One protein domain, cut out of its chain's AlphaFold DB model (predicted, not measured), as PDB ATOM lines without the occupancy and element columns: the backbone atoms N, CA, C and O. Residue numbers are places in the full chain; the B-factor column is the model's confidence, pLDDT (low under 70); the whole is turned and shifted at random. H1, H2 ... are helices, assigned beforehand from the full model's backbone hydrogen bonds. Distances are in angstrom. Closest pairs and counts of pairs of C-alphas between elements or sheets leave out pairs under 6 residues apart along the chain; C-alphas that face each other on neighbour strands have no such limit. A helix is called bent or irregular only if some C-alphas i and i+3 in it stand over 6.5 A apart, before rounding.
ATOM      1  N   ILE A   3      52.304 -46.869  45.017       82.12
ATOM      2  CA  ILE A   3      52.083 -48.055  44.161       82.12
ATOM      3  C   ILE A   3      52.385 -49.357  44.921       82.12
ATOM      4  O   ILE A   3      51.649 -50.334  44.799       82.12
ATOM      5  N   ASP A   4      53.450 -49.356  45.727       83.81
ATOM      6  CA  ASP A   4      53.903 -50.532  46.480       83.81
ATOM      7  C   ASP A   4      52.893 -50.930  47.576       83.81
ATOM      8  O   ASP A   4      52.748 -52.113  47.872       83.81
ATOM      9  N   HIS A   5      52.155 -49.947  48.106       88.56
ATOM     10  CA  HIS A   5      51.140 -50.092  49.158       88.56
ATOM     11  C   HIS A   5      49.739 -49.668  48.678       88.56
ATOM     12  O   HIS A   5      48.980 -49.016  49.398       88.56
ATOM     13  N   LEU A   6      49.412 -49.988  47.421       88.44
ATOM     14  CA  LEU A   6      48.154 -49.574  46.789       88.44
ATOM     15  C   LEU A   6      46.914 -50.158  47.480       88.44
ATOM     16  O   LEU A   6      45.871 -49.518  47.509       88.44
ATOM     17  N   ASP A   7      47.025 -51.361  48.028       89.38
ATOM     18  CA  ASP A   7      46.005 -51.998  48.861       89.38
ATOM     19  C   ASP A   7      45.638 -51.131  50.067       89.38
ATOM     20  O   ASP A   7      44.476 -50.765  50.223       89.38
ATOM     21  N   VAL A   8      46.641 -50.702  50.838       88.50
ATOM     22  CA  VAL A   8      46.440 -49.813  51.990       88.50
ATOM     23  C   VAL A   8      45.814 -48.491  51.550       88.50
ATOM     24  O   VAL A   8      44.903 -47.983  52.201       88.50
ATOM     25  N   MET A   9      46.266 -47.930  50.423       91.44
ATOM     26  CA  MET A   9      45.710 -46.680  49.900       91.44
ATOM     27  C   MET A   9      44.236 -46.833  49.502       91.44
ATOM     28  O   MET A   9      43.428 -45.959  49.805       91.44
ATOM     29  N   ILE A  10      43.866 -47.945  48.859       89.62
ATOM     30  CA  ILE A  10      42.472 -48.257  48.515       89.62
ATOM     31  C   ILE A  10      41.631 -48.410  49.786       89.62
ATOM     32  O   ILE A  10      40.504 -47.914  49.829       89.62
ATOM     33  N   ASP A  11      42.162 -49.049  50.826       88.69
ATOM     34  CA  ASP A  11      41.451 -49.200  52.094       88.69
ATOM     35  C   ASP A  11      41.207 -47.840  52.758       88.69
ATOM     36  O   ASP A  11      40.069 -47.548  53.143       88.69
ATOM     37  N   VAL A  12      42.230 -46.981  52.817       87.56
ATOM     38  CA  VAL A  12      42.126 -45.589  53.290       87.56
ATOM     39  C   VAL A  12      41.055 -44.826  52.509       87.56
ATOM     40  O   VAL A  12      40.163 -44.243  53.121       87.56
ATOM     41  N   ASP A  13      41.095 -44.885  51.178       85.81
ATOM     42  CA  ASP A  13      40.142 -44.216  50.286       85.81
ATOM     43  C   ASP A  13      38.706 -44.746  50.457       85.81
ATOM     44  O   ASP A  13      37.733 -43.997  50.412       85.81
ATOM     45  N   SER A  14      38.559 -46.040  50.756       85.50
ATOM     46  CA  SER A  14      37.268 -46.671  51.057       85.50
ATOM     47  C   SER A  14      36.711 -46.327  52.448       85.50
ATOM     48  O   SER A  14      35.632 -46.811  52.822       85.50
ATOM     49  N   GLY A  15      37.451 -45.545  53.234       84.62
ATOM     50  CA  GLY A  15      37.074 -45.084  54.561       84.62
ATOM     51  C   GLY A  15      37.573 -45.959  55.712       84.62
ATOM     52  O   GLY A  15      36.843 -46.155  56.685       84.62
ATOM     53  N   LEU A  16      38.768 -46.556  55.605       87.25
ATOM     54  CA  LEU A  16      39.380 -47.346  56.689       87.25
ATOM     55  C   LEU A  16      39.416 -46.564  58.006       87.25
ATOM     56  O   LEU A  16      38.999 -47.079  59.042       87.25
ATOM     57  N   ILE A  17      39.860 -45.305  57.954       86.06
ATOM     58  CA  ILE A  17      39.993 -44.450  59.137       86.06
ATOM     59  C   ILE A  17      38.627 -44.312  59.806       86.06
ATOM     60  O   ILE A  17      38.521 -44.512  61.009       86.06
ATOM     61  N   GLU A  18      37.575 -44.040  59.030       85.31
ATOM     62  CA  GLU A  18      36.188 -43.807  59.450       85.31
ATOM     63  C   GLU A  18      35.534 -45.032  60.090       85.31
ATOM     64  O   GLU A  18      34.699 -44.881  60.979       85.31
ATOM     65  N   LYS A  19      35.920 -46.233  59.658       84.25
ATOM     66  CA  LYS A  19      35.361 -47.501  60.149       84.25
ATOM     67  C   LYS A  19      36.007 -47.971  61.453       84.25
ATOM     68  O   LYS A  19      35.406 -48.768  62.169       84.25
ATOM     69  N   ILE A  99      47.737 -36.953  53.550       86.94
ATOM     70  CA  ILE A  99      47.370 -36.002  52.496       86.94
ATOM     71  C   ILE A  99      48.299 -36.087  51.281       86.94
ATOM     72  O   ILE A  99      47.827 -36.069  50.148       86.94
ATOM     73  N   GLU A 100      49.603 -36.249  51.505       83.38
ATOM     74  CA  GLU A 100      50.590 -36.372  50.432       83.38
ATOM     75  C   GLU A 100      50.414 -37.676  49.647       83.38
ATOM     76  O   GLU A 100      50.477 -37.668  48.417       83.38
ATOM     77  N   ALA A 101      50.152 -38.790  50.338       87.19
ATOM     78  CA  ALA A 101      49.903 -40.080  49.701       87.19
ATOM     79  C   ALA A 101      48.613 -40.046  48.872       87.19
ATOM     80  O   ALA A 101      48.623 -40.477  47.717       87.19
ATOM     81  N   THR A 102      47.540 -39.459  49.412       89.06
ATOM     82  CA  THR A 102      46.269 -39.265  48.705       89.06
ATOM     83  C   THR A 102      46.450 -38.384  47.472       89.06
ATOM     84  O   THR A 102      46.052 -38.775  46.377       89.06
ATOM     85  N   GLN A 103      47.118 -37.236  47.603       87.94
ATOM     86  CA  GLN A 103      47.382 -36.340  46.474       87.94
ATOM     87  C   GLN A 103      48.259 -36.996  45.406       87.94
ATOM     88  O   GLN A 103      48.015 -36.825  44.214       87.94
ATOM     89  N   ALA A 104      49.274 -37.764  45.807       87.56
ATOM     90  CA  ALA A 104      50.105 -38.504  44.868       87.56
ATOM     91  C   ALA A 104      49.302 -39.596  44.145       87.56
ATOM     92  O   ALA A 104      49.475 -39.778  42.941       87.56
ATOM     93  N   TYR A 105      48.414 -40.297  44.852       90.69
ATOM     94  CA  TYR A 105      47.528 -41.302  44.270       90.69
ATOM     95  C   TYR A 105      46.568 -40.694  43.237       90.69
ATOM     96  O   TYR A 105      46.537 -41.138  42.090       90.69
ATOM     97  N   GLU A 106      45.847 -39.634  43.605       90.75
ATOM     98  CA  GLU A 106      44.956 -38.892  42.702       90.75
ATOM     99  C   GLU A 106      45.710 -38.283  41.517       90.75
ATOM    100  O   GLU A 106      45.228 -38.284  40.385       90.75
ATOM    101  N   GLY A 107      46.927 -37.804  41.763       88.81
ATOM    102  CA  GLY A 107      47.844 -37.339  40.736       88.81
ATOM    103  C   GLY A 107      48.156 -38.414  39.699       88.81
ATOM    104  O   GLY A 107      48.015 -38.173  38.503       88.81
ATOM    105  N   LEU A 108      48.527 -39.620  40.145       90.00
ATOM    106  CA  LEU A 108      48.802 -40.751  39.252       90.00
ATOM    107  C   LEU A 108      47.566 -41.178  38.455       90.00
ATOM    108  O   LEU A 108      47.685 -41.486  37.268       90.00
ATOM    109  N   LEU A 109      46.393 -41.189  39.093       92.56
ATOM    110  CA  LEU A 109      45.117 -41.484  38.436       92.56
ATOM    111  C   LEU A 109      44.814 -40.482  37.322       92.56
ATOM    112  O   LEU A 109      44.436 -40.863  36.221       92.56
ATOM    113  N   ASN A 110      45.012 -39.194  37.584       91.62
ATOM    114  CA  ASN A 110      44.784 -38.160  36.583       91.62
ATOM    115  C   ASN A 110      45.855 -38.174  35.481       91.62
ATOM    116  O   ASN A 110      45.533 -37.981  34.310       91.62
ATOM    117  N   GLU A 111      47.114 -38.454  35.820       89.19
ATOM    118  CA  GLU A 111      48.212 -38.558  34.852       89.19
ATOM    119  C   GLU A 111      48.033 -39.754  33.908       89.19
ATOM    120  O   GLU A 111      48.378 -39.676  32.723       89.19
ATOM    121  N   SER A 112      47.426 -40.847  34.383       91.50
ATOM    122  CA  SER A 112      47.165 -42.021  33.548       91.50
ATOM    123  C   SER A 112      46.294 -41.710  32.336       91.50
ATOM    124  O   SER A 112      46.491 -42.301  31.271       91.50
ATOM    125  N   ARG A 113      45.385 -40.736  32.463       92.44
ATOM    126  CA  ARG A 113      44.451 -40.307  31.416       92.44
ATOM    127  C   ARG A 113      45.170 -39.812  30.155       92.44
ATOM    128  O   ARG A 113      44.620 -39.935  29.067       92.44
ATOM    129  N   MET A 114      46.408 -39.318  30.260       90.44
ATOM    130  CA  MET A 114      47.188 -38.850  29.102       90.44
ATOM    131  C   MET A 114      47.672 -39.988  28.194       90.44
ATOM    132  O   MET A 114      47.811 -39.826  26.982       90.44
ATOM    133  N   ASN A 115      47.952 -41.155  28.775       90.25
ATOM    134  CA  ASN A 115      48.494 -42.313  28.060       90.25
ATOM    135  C   ASN A 115      47.607 -43.555  28.217       90.25
ATOM    136  O   ASN A 115      48.089 -44.671  28.028       90.25
ATOM    137  N   VAL A 116      46.323 -43.368  28.537       93.19
ATOM    138  CA  VAL A 116      45.414 -44.458  28.913       93.19
ATOM    139  C   VAL A 116      45.322 -45.547  27.848       93.19
ATOM    140  O   VAL A 116      45.381 -46.720  28.197       93.19
ATOM    141  N   ASP A 117      45.309 -45.183  26.561       92.31
ATOM    142  CA  ASP A 117      45.300 -46.153  25.459       92.31
ATOM    143  C   ASP A 117      46.500 -47.105  25.543       92.31
ATOM    144  O   ASP A 117      46.343 -48.321  25.551       92.31
ATOM    145  N   LYS A 118      47.707 -46.545  25.711       92.44
ATOM    146  CA  LYS A 118      48.961 -47.310  25.782       92.44
ATOM    147  C   LYS A 118      49.053 -48.175  27.036       92.44
ATOM    148  O   LYS A 118      49.782 -49.164  27.028       92.44
ATOM    149  N   ILE A 119      48.413 -47.749  28.123       92.38
ATOM    150  CA  ILE A 119      48.409 -48.474  29.393       92.38
ATOM    151  C   ILE A 119      47.443 -49.652  29.296       92.38
ATOM    152  O   ILE A 119      47.842 -50.782  29.553       92.38
ATOM    153  N   VAL A 120      46.200 -49.399  28.881       92.94
ATOM    154  CA  VAL A 120      45.159 -50.429  28.759       92.94
ATOM    155  C   VAL A 120      45.564 -51.505  27.750       92.94
ATOM    156  O   VAL A 120      45.365 -52.681  28.023       92.94
ATOM    157  N   ASP A 121      46.204 -51.131  26.639       91.50
ATOM    158  CA  ASP A 121      46.658 -52.086  25.615       91.50
ATOM    159  C   ASP A 121      47.811 -53.001  26.079       91.50
ATOM    160  O   ASP A 121      48.130 -53.975  25.401       91.50
ATOM    161  N   LYS A 122      48.464 -52.689  27.206       92.88
ATOM    162  CA  LYS A 122      49.589 -53.466  27.753       92.88
ATOM    163  C   LYS A 122      49.204 -54.433  28.867       92.88
ATOM    164  O   LYS A 122      50.031 -55.267  29.215       92.88
ATOM    165  N   ILE A 123      48.016 -54.289  29.447       91.56
ATOM    166  CA  ILE A 123      47.597 -55.080  30.603       91.56
ATOM    167  C   ILE A 123      46.664 -56.175  30.119       91.56
ATOM    168  O   ILE A 123      45.586 -55.913  29.580       91.56
ATOM    169  N   ASP A 124      47.060 -57.415  30.365       89.50
ATOM    170  CA  ASP A 124      46.270 -58.565  29.966       89.50
ATOM    171  C   ASP A 124      45.031 -58.744  30.864       89.50
ATOM    172  O   ASP A 124      45.040 -58.542  32.083       89.50
ATOM    173  N   GLY A 125      43.924 -59.162  30.241       87.81
ATOM    174  CA  GLY A 125      42.711 -59.563  30.956       87.81
ATOM    175  C   GLY A 125      41.899 -58.421  31.573       87.81
ATOM    176  O   GLY A 125      41.095 -58.681  32.472       87.81
ATOM    177  N   ILE A 126      42.080 -57.170  31.131       90.06
ATOM    178  CA  ILE A 126      41.149 -56.089  31.487       90.06
ATOM    179  C   ILE A 126      39.782 -56.371  30.830       90.06
ATOM    180  O   ILE A 126      39.731 -56.608  29.619       90.06
ATOM    181  N   PRO A 127      38.668 -56.335  31.590       92.88
ATOM    182  CA  PRO A 127      37.321 -56.416  31.028       92.88
ATOM    183  C   PRO A 127      37.086 -55.340  29.959       92.88
ATOM    184  O   PRO A 127      37.463 -54.183  30.149       92.88
ATOM    185  N   SER A 128      36.469 -55.696  28.828       90.19
ATOM    186  CA  SER A 128      36.326 -54.777  27.686       90.19
ATOM    187  C   SER A 128      35.556 -53.501  28.037       90.19
ATOM    188  O   SER A 128      35.920 -52.417  27.601       90.19
ATOM    189  N   ASP A 129      34.530 -53.620  28.876       92.69
ATOM    190  CA  ASP A 129      33.747 -52.501  29.398       92.69
ATOM    191  C   ASP A 129      34.593 -51.541  30.249       92.69
ATOM    192  O   ASP A 129      34.500 -50.323  30.088       92.69
ATOM    193  N   ALA A 130      35.462 -52.073  31.112       91.69
ATOM    194  CA  ALA A 130      36.388 -51.269  31.907       91.69
ATOM    195  C   ALA A 130      37.464 -50.604  31.032       91.69
ATOM    196  O   ALA A 130      37.794 -49.434  31.233       91.69
ATOM    197  N   ALA A 131      37.988 -51.326  30.037       92.00
ATOM    198  CA  ALA A 131      38.946 -50.801  29.069       92.00
ATOM    199  C   ALA A 131      38.363 -49.619  28.279       92.00
ATOM    200  O   ALA A 131      39.004 -48.569  28.184       92.00
ATOM    201  N   ASP A 132      37.140 -49.759  27.767       93.25
ATOM    202  CA  ASP A 132      36.450 -48.709  27.015       93.25
ATOM    203  C   ASP A 132      36.132 -47.498  27.902       93.25
ATOM    204  O   ASP A 132      36.375 -46.356  27.501       93.25
ATOM    205  N   ALA A 133      35.665 -47.732  29.135       93.69
ATOM    206  CA  ALA A 133      35.410 -46.670  30.107       93.69
ATOM    207  C   ALA A 133      36.683 -45.873  30.433       93.69
ATOM    208  O   ALA A 133      36.646 -44.645  30.480       93.69
ATOM    209  N   LEU A 134      37.823 -46.548  30.606       93.06
ATOM    210  CA  LEU A 134      39.102 -45.886  30.859       93.06
ATOM    211  C   LEU A 134      39.574 -45.065  29.660       93.06
ATOM    212  O   LEU A 134      39.982 -43.915  29.825       93.06
ATOM    213  N   LYS A 135      39.493 -45.626  28.450       93.25
ATOM    214  CA  LYS A 135      39.881 -44.924  27.217       93.25
ATOM    215  C   LYS A 135      39.007 -43.695  26.954       93.25
ATOM    216  O   LYS A 135      39.513 -42.680  26.481       93.25
ATOM    217  N   ALA A 136      37.727 -43.735  27.328       93.75
ATOM    218  CA  ALA A 136      36.822 -42.591  27.217       93.75
ATOM    219  C   ALA A 136      37.219 -41.396  28.108       93.75
ATOM    220  O   ALA A 136      36.864 -40.261  27.798       93.75
ATOM    221  N   LEU A 137      37.981 -41.627  29.184       93.00
ATOM    222  CA  LEU A 137      38.460 -40.578  30.093       93.00
ATOM    223  C   LEU A 137      39.752 -39.901  29.618       93.00
ATOM    224  O   LEU A 137      40.308 -39.076  30.349       93.00
ATOM    225  N   LYS A 138      40.249 -40.232  28.423       93.50
ATOM    226  CA  LYS A 138      41.493 -39.682  27.884       93.50
ATOM    227  C   LYS A 138      41.496 -38.150  27.871       93.50
ATOM    228  O   LYS A 138      40.513 -37.514  27.497       93.50
ATOM    229  N   ILE A 139      42.636 -37.574  28.242       89.88
ATOM    230  CA  ILE A 139      42.908 -36.131  28.166       89.88
ATOM    231  C   ILE A 139      44.224 -35.895  27.430       89.88
ATOM    232  O   ILE A 139      45.076 -36.780  27.382       89.88
ATOM    233  N   ASP A 140      44.409 -34.689  26.900       85.31
ATOM    234  CA  ASP A 140      45.649 -34.328  26.206       85.31
ATOM    235  C   ASP A 140      46.748 -33.844  27.170       85.31
ATOM    236  O   ASP A 140      47.925 -34.125  26.951       85.31
ATOM    237  N   ASP A 141      46.382 -33.137  28.247       83.94
ATOM    238  CA  ASP A 141      47.309 -32.606  29.257       83.94
ATOM    239  C   ASP A 141      46.630 -32.565  30.632       83.94
ATOM    240  O   ASP A 141      45.525 -32.046  30.765       83.94
ATOM    241  N   ILE A 142      47.303 -33.049  31.679       81.19
ATOM    242  CA  ILE A 142      46.812 -32.984  33.064       81.19
ATOM    243  C   ILE A 142      46.523 -31.546  33.522       81.19
ATOM    244  O   ILE A 142      45.629 -31.319  34.336       81.19
ATOM    245  N   LYS A 143      47.225 -30.553  32.960       81.56
ATOM    246  CA  LYS A 143      47.002 -29.128  33.258       81.56
ATOM    247  C   LYS A 143      45.650 -28.607  32.778       81.56
ATOM    248  O   LYS A 143      45.268 -27.505  33.165       81.56
ATOM    249  N   SER A 144      44.934 -29.354  31.934       82.69
ATOM    250  CA  SER A 144      43.579 -28.983  31.529       82.69
ATOM    251  C   SER A 144      42.551 -29.214  32.635       82.69
ATOM    252  O   SER A 144      41.435 -28.713  32.519       82.69
ATOM    253  N   ILE A 145      42.892 -29.974  33.681       83.12
ATOM    254  CA  ILE A 145      42.010 -30.225  34.821       83.12
ATOM    255  C   ILE A 145      42.112 -29.029  35.781       83.12
ATOM    256  O   ILE A 145      43.199 -28.753  36.297       83.12
ATOM    257  N   PRO A 146      41.005 -28.310  36.051       83.56
ATOM    258  CA  PRO A 146      40.989 -27.256  37.058       83.56
ATOM    259  C   PRO A 146      41.415 -27.788  38.430       83.56
ATOM    260  O   PRO A 146      41.037 -28.895  38.813       83.56
ATOM    261  N   ALA A 147      42.174 -26.997  39.192       80.25
ATOM    262  CA  ALA A 147      42.721 -27.442  40.477       80.25
ATOM    263  C   ALA A 147      41.632 -27.859  41.488       80.25
ATOM    264  O   ALA A 147      41.811 -28.800  42.254       80.25
ATOM    265  N   ASP A 148      40.476 -27.200  41.454       83.00
ATOM    266  CA  ASP A 148      39.299 -27.510  42.271       83.00
ATOM    267  C   ASP A 148      38.552 -28.780  41.825       83.00
ATOM    268  O   ASP A 148      37.691 -29.272  42.549       83.00
ATOM    269  N   LYS A 149      38.892 -29.334  40.656       84.69
ATOM    270  CA  LYS A 149      38.260 -30.515  40.049       84.69
ATOM    271  C   LYS A 149      39.149 -31.755  40.026       84.69
ATOM    272  O   LYS A 149      38.713 -32.798  39.552       84.69
ATOM    273  N   ILE A 150      40.366 -31.677  40.564       83.44
ATOM    274  CA  ILE A 150      41.329 -32.792  40.574       83.44
ATOM    275  C   ILE A 150      40.765 -34.031  41.273       83.44
ATOM    276  O   ILE A 150      40.891 -35.133  40.740       83.44
ATOM    277  N   HIS A 151      40.138 -33.844  42.436       86.38
ATOM    278  CA  HIS A 151      39.556 -34.940  43.208       86.38
ATOM    279  C   HIS A 151      38.389 -35.592  42.452       86.38
ATOM    280  O   HIS A 151      38.405 -36.796  42.220       86.38
ATOM    281  N   GLU A 152      37.430 -34.792  41.967       89.50
ATOM    282  CA  GLU A 152      36.297 -35.284  41.161       89.50
ATOM    283  C   GLU A 152      36.773 -36.039  39.907       89.50
ATOM    284  O   GLU A 152      36.263 -37.108  39.585       89.50
ATOM    285  N   SER A 153      37.804 -35.523  39.236       88.69
ATOM    286  CA  SER A 153      38.431 -36.160  38.075       88.69
ATOM    287  C   SER A 153      39.089 -37.502  38.419       88.69
ATOM    288  O   SER A 153      39.000 -38.451  37.638       88.69
ATOM    289  N   ALA A 154      39.740 -37.611  39.580       91.00
ATOM    290  CA  ALA A 154      40.326 -38.870  40.028       91.00
ATOM    291  C   ALA A 154      39.238 -39.916  40.337       91.00
ATOM    292  O   ALA A 154      39.413 -41.088  40.001       91.00
ATOM    293  N   GLU A 155      38.103 -39.502  40.908       92.62
ATOM    294  CA  GLU A 155      36.956 -40.384  41.172       92.62
ATOM    295  C   GLU A 155      36.388 -41.019  39.894       92.62
ATOM    296  O   GLU A 155      36.059 -42.206  39.891       92.62
ATOM    297  N   GLU A 156      36.336 -40.285  38.777       93.00
ATOM    298  CA  GLU A 156      35.916 -40.844  37.480       93.00
ATOM    299  C   GLU A 156      36.793 -42.036  37.067       93.00
ATOM    300  O   GLU A 156      36.289 -43.083  36.648       93.00
ATOM    301  N   VAL A 157      38.113 -41.905  37.238       93.00
ATOM    302  CA  VAL A 157      39.070 -42.978  36.937       93.00
ATOM    303  C   VAL A 157      38.887 -44.148  37.902       93.00
ATOM    304  O   VAL A 157      38.861 -45.299  37.465       93.00
ATOM    305  N   LYS A 158      38.690 -43.880  39.202       93.38
ATOM    306  CA  LYS A 158      38.433 -44.924  40.213       93.38
ATOM    307  C   LYS A 158      37.173 -45.731  39.896       93.38
ATOM    308  O   LYS A 158      37.173 -46.954  40.059       93.38
ATOM    309  N   LEU A 159      36.116 -45.079  39.411       93.06
ATOM    310  CA  LEU A 159      34.888 -45.751  38.984       93.06
ATOM    311  C   LEU A 159      35.147 -46.692  37.803       93.06
ATOM    312  O   LEU A 159      34.722 -47.848  37.850       93.06
ATOM    313  N   ALA A 160      35.895 -46.236  36.797       92.06
ATOM    314  CA  ALA A 160      36.282 -47.063  35.653       92.06
ATOM    315  C   ALA A 160      37.235 -48.215  36.046       92.06
ATOM    316  O   ALA A 160      37.188 -49.295  35.463       92.06
ATOM    317  N   TRP A 161      38.057 -48.027  37.084       89.06
ATOM    318  CA  TRP A 161      38.937 -49.049  37.664       89.06
ATOM    319  C   TRP A 161      38.248 -50.088  38.533       89.06
ATOM    320  O   TRP A 161      38.859 -51.107  38.859       89.06
ATOM    321  N   ARG A 162      37.022 -49.838  38.993       90.44
ATOM    322  CA  ARG A 162      36.363 -50.704  39.975       90.44
ATOM    323  C   ARG A 162      36.355 -52.195  39.582       90.44
ATOM    324  O   ARG A 162      36.586 -52.999  40.486       90.44
ATOM    325  N   PRO A 163      36.159 -52.579  38.303       92.25
ATOM    326  CA  PRO A 163      36.186 -53.981  37.876       92.25
ATOM    327  C   PRO A 163      37.579 -54.636  37.869       92.25
ATOM    328  O   PRO A 163      37.660 -55.859  37.781       92.25
ATOM    329  N   LEU A 164      38.668 -53.862  37.935       92.12
ATOM    330  CA  LEU A 164      40.036 -54.388  37.868       92.12
ATOM    331  C   LEU A 164      40.445 -55.044  39.193       92.12
ATOM    332  O   LEU A 164      40.113 -54.563  40.285       92.12
ATOM    333  N   SER A 165      41.246 -56.105  39.095       93.50
ATOM    334  CA  SER A 165      41.904 -56.716  40.253       93.50
ATOM    335  C   SER A 165      42.979 -55.795  40.848       93.50
ATOM    336  O   SER A 165      43.431 -54.844  40.208       93.50
ATOM    337  N   LEU A 166      43.414 -56.067  42.084       91.75
ATOM    338  CA  LEU A 166      44.488 -55.297  42.724       91.75
ATOM    339  C   LEU A 166      45.788 -55.343  41.905       91.75
ATOM    340  O   LEU A 166      46.421 -54.308  41.717       91.75
ATOM    341  N   GLU A 167      46.150 -56.514  41.380       92.06
ATOM    342  CA  GLU A 167      47.355 -56.685  40.560       92.06
ATOM    343  C   GLU A 167      47.272 -55.874  39.265       92.06
ATOM    344  O   GLU A 167      48.210 -55.156  38.928       92.06
ATOM    345  N   GLN A 168      46.109 -55.869  38.605       93.06
ATOM    346  CA  GLN A 168      45.883 -55.032  37.423       93.06
ATOM    347  C   GLN A 168      45.985 -53.538  37.750       93.06
ATOM    348  O   GLN A 168      46.546 -52.780  36.967       93.06
ATOM    349  N   LYS A 169      45.486 -53.094  38.912       93.75
ATOM    350  CA  LYS A 169      45.611 -51.690  39.347       93.75
ATOM    351  C   LYS A 169      47.065 -51.308  39.644       93.75
ATOM    352  O   LYS A 169      47.500 -50.220  39.262       93.75
ATOM    353  N   LYS A 170      47.834 -52.201  40.282       91.94
ATOM    354  CA  LYS A 170      49.274 -52.007  40.527       91.94
ATOM    355  C   LYS A 170      50.051 -51.922  39.218       91.94
ATOM    356  O   LYS A 170      50.848 -51.002  39.038       91.94
ATOM    357  N   GLU A 171      49.786 -52.836  38.288       92.06
ATOM    358  CA  GLU A 171      50.404 -52.835  36.963       92.06
ATOM    359  C   GLU A 171      50.035 -51.576  36.171       92.06
ATOM    360  O   GLU A 171      50.913 -50.915  35.614       92.06
ATOM    361  N   TYR A 172      48.765 -51.172  36.211       92.50
ATOM    362  CA  TYR A 172      48.285 -49.945  35.585       92.50
ATOM    363  C   TYR A 172      49.059 -48.721  36.076       92.50
ATOM    364  O   TYR A 172      49.614 -47.981  35.262       92.50
ATOM    365  N   LEU A 173      49.177 -48.521  37.391       92.25
ATOM    366  CA  LEU A 173      49.941 -47.399  37.945       92.25
ATOM    367  C   LEU A 173      51.447 -47.493  37.688       92.25
ATOM    368  O   LEU A 173      52.105 -46.471  37.480       92.25
ATOM    369  N   SER A 174      52.001 -48.703  37.678       90.44
ATOM    370  CA  SER A 174      53.396 -48.929  37.296       90.44
ATOM    371  C   SER A 174      53.648 -48.462  35.859       90.44
ATOM    372  O   SER A 174      54.600 -47.726  35.595       90.44
ATOM    373  N   LEU A 175      52.742 -48.781  34.931       90.62
ATOM    374  CA  LEU A 175      52.829 -48.331  33.544       90.62
ATOM    375  C   LEU A 175      52.691 -46.812  33.411       90.62
ATOM    376  O   LEU A 175      53.436 -46.226  32.621       90.62
ATOM    377  N   VAL A 176      51.839 -46.156  34.210       88.69
ATOM    378  CA  VAL A 176      51.794 -44.680  34.273       88.69
ATOM    379  C   VAL A 176      53.188 -44.128  34.534       88.69
ATOM    380  O   VAL A 176      53.648 -43.280  33.772       88.69
ATOM    381  N   ARG A 177      53.901 -44.671  35.534       83.81
ATOM    382  CA  ARG A 177      55.275 -44.271  35.873       83.81
ATOM    383  C   ARG A 177      56.243 -44.423  34.697       83.81
ATOM    384  O   ARG A 177      57.075 -43.544  34.494       83.81
ATOM    385  N   THR A 178      56.111 -45.481  33.897       84.50
ATOM    386  CA  THR A 178      56.981 -45.696  32.723       84.50
ATOM    387  C   THR A 178      56.764 -44.687  31.596       84.50
ATOM    388  O   THR A 178      57.686 -44.427  30.827       84.50
ATOM    389  N   PHE A 179      55.564 -44.113  31.487       83.38
ATOM    390  CA  PHE A 179      55.216 -43.170  30.421       83.38
ATOM    391  C   PHE A 179      55.367 -41.699  30.826       83.38
ATOM    392  O   PHE A 179      55.074 -40.812  30.020       83.38
ATOM    393  N   ARG A 180      55.836 -41.420  32.048       76.44
ATOM    394  CA  ARG A 180      56.046 -40.050  32.528       76.44
ATOM    395  C   ARG A 180      57.212 -39.406  31.797       76.44
ATOM    396  O   ARG A 180      58.269 -40.007  31.623       76.44
TER     397      ARG A 180
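AT A GLANCE: This is residues 3 to 19 and 99 to 180 of the 225 residues of an uncharacterized protein of Phycisphaerales bacterium (UniProt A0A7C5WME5). Two long helices, H3 and H6, cross each other in the core of an all-helix domain, with H5 folded back on H6 as a helical hairpin and H7 crossing the end of H3. The short H4 sits between H5 and H7 at one end of the longest axis, while H1 and the small H2 lie towards the other end. The printed part has 99 residues with seven named helices, H1 to H7 in order along the chain, and no named strand. It is compact, with a radius of gyration of the C-alphas of 12.9 A, and its rounded outline spans 36 by 30 by 23 A.

IN THESE COORDINATES: H1 covers residues 6 to 13, beginning at C-alpha 6 at (48.154, -49.574, 46.789), and H2 covers residues 16 to 19. After the cut, H3 takes residues 99 to 112 and measures 19.9 A from first to last C-alpha, starting at C-alpha 99 at (47.370, -36.002, 52.496). H4 is residues 116 to 120 and H5 is residues 128 to 136, 12.2 A long. H6, residues 147 to 161, is the longest helix at 22.1 A; it is irregular, with C-alphas 148 and 151 7.5 A apart. H7, residues 166 to 178, is 18.7 A long and ends with C-alpha 178 at (56.981, -45.696, 32.723).

HOW THE PARTS SIT: H3 and H7 are the hubs, touching three helices each. With residues 106 to 110 alone, H3 touches H6 at a steep tilt of 67 degrees, only just short of about perpendicular; their closest C-alphas, of Glu 106 and Ala 154, are 5.3 A apart. H3 touches H7 about perpendicular, at 77 degrees, with residues 108 to 112 alone; C-alphas 112 and 176 are closest, at 5.4 A. The hairpin of H5 and H6 has a shallow tilt of 18 degrees, opposite ways, with the C-alphas of Ala 133 and Ala 160 closest at 5.6 A. H4 touches H5, closest at C-alphas 116 and 135, 5.8 A, and H7, closest at C-alphas 119 and 175, 6.1 A. H1 only just touches H3 and H7, with 3 pairs of C-alphas within 8 A each; the closest are C-alphas 9 and 102 at 7.5 A, and C-alphas 6 and 170 at 6.8 A. H1 and H2 meet only through their link. In H1, H3, H4, H5 and H7 every O i to N i+4 pair is within hydrogen-bond range; in H6 8 of 11 are, and H2 is too short for such a pair.

THE WHOLE: The two C-alphas farthest apart, of Lys 19 and Asp 140, are 37.8 A from each other. Residues 20 to 98 are not printed, and C-alphas 19 and 99 across that cut are 18.3 A apart. Of the links that are printed whole, none is long. The mean pLDDT of the printed part is 89.2, and no printed residue is under 70.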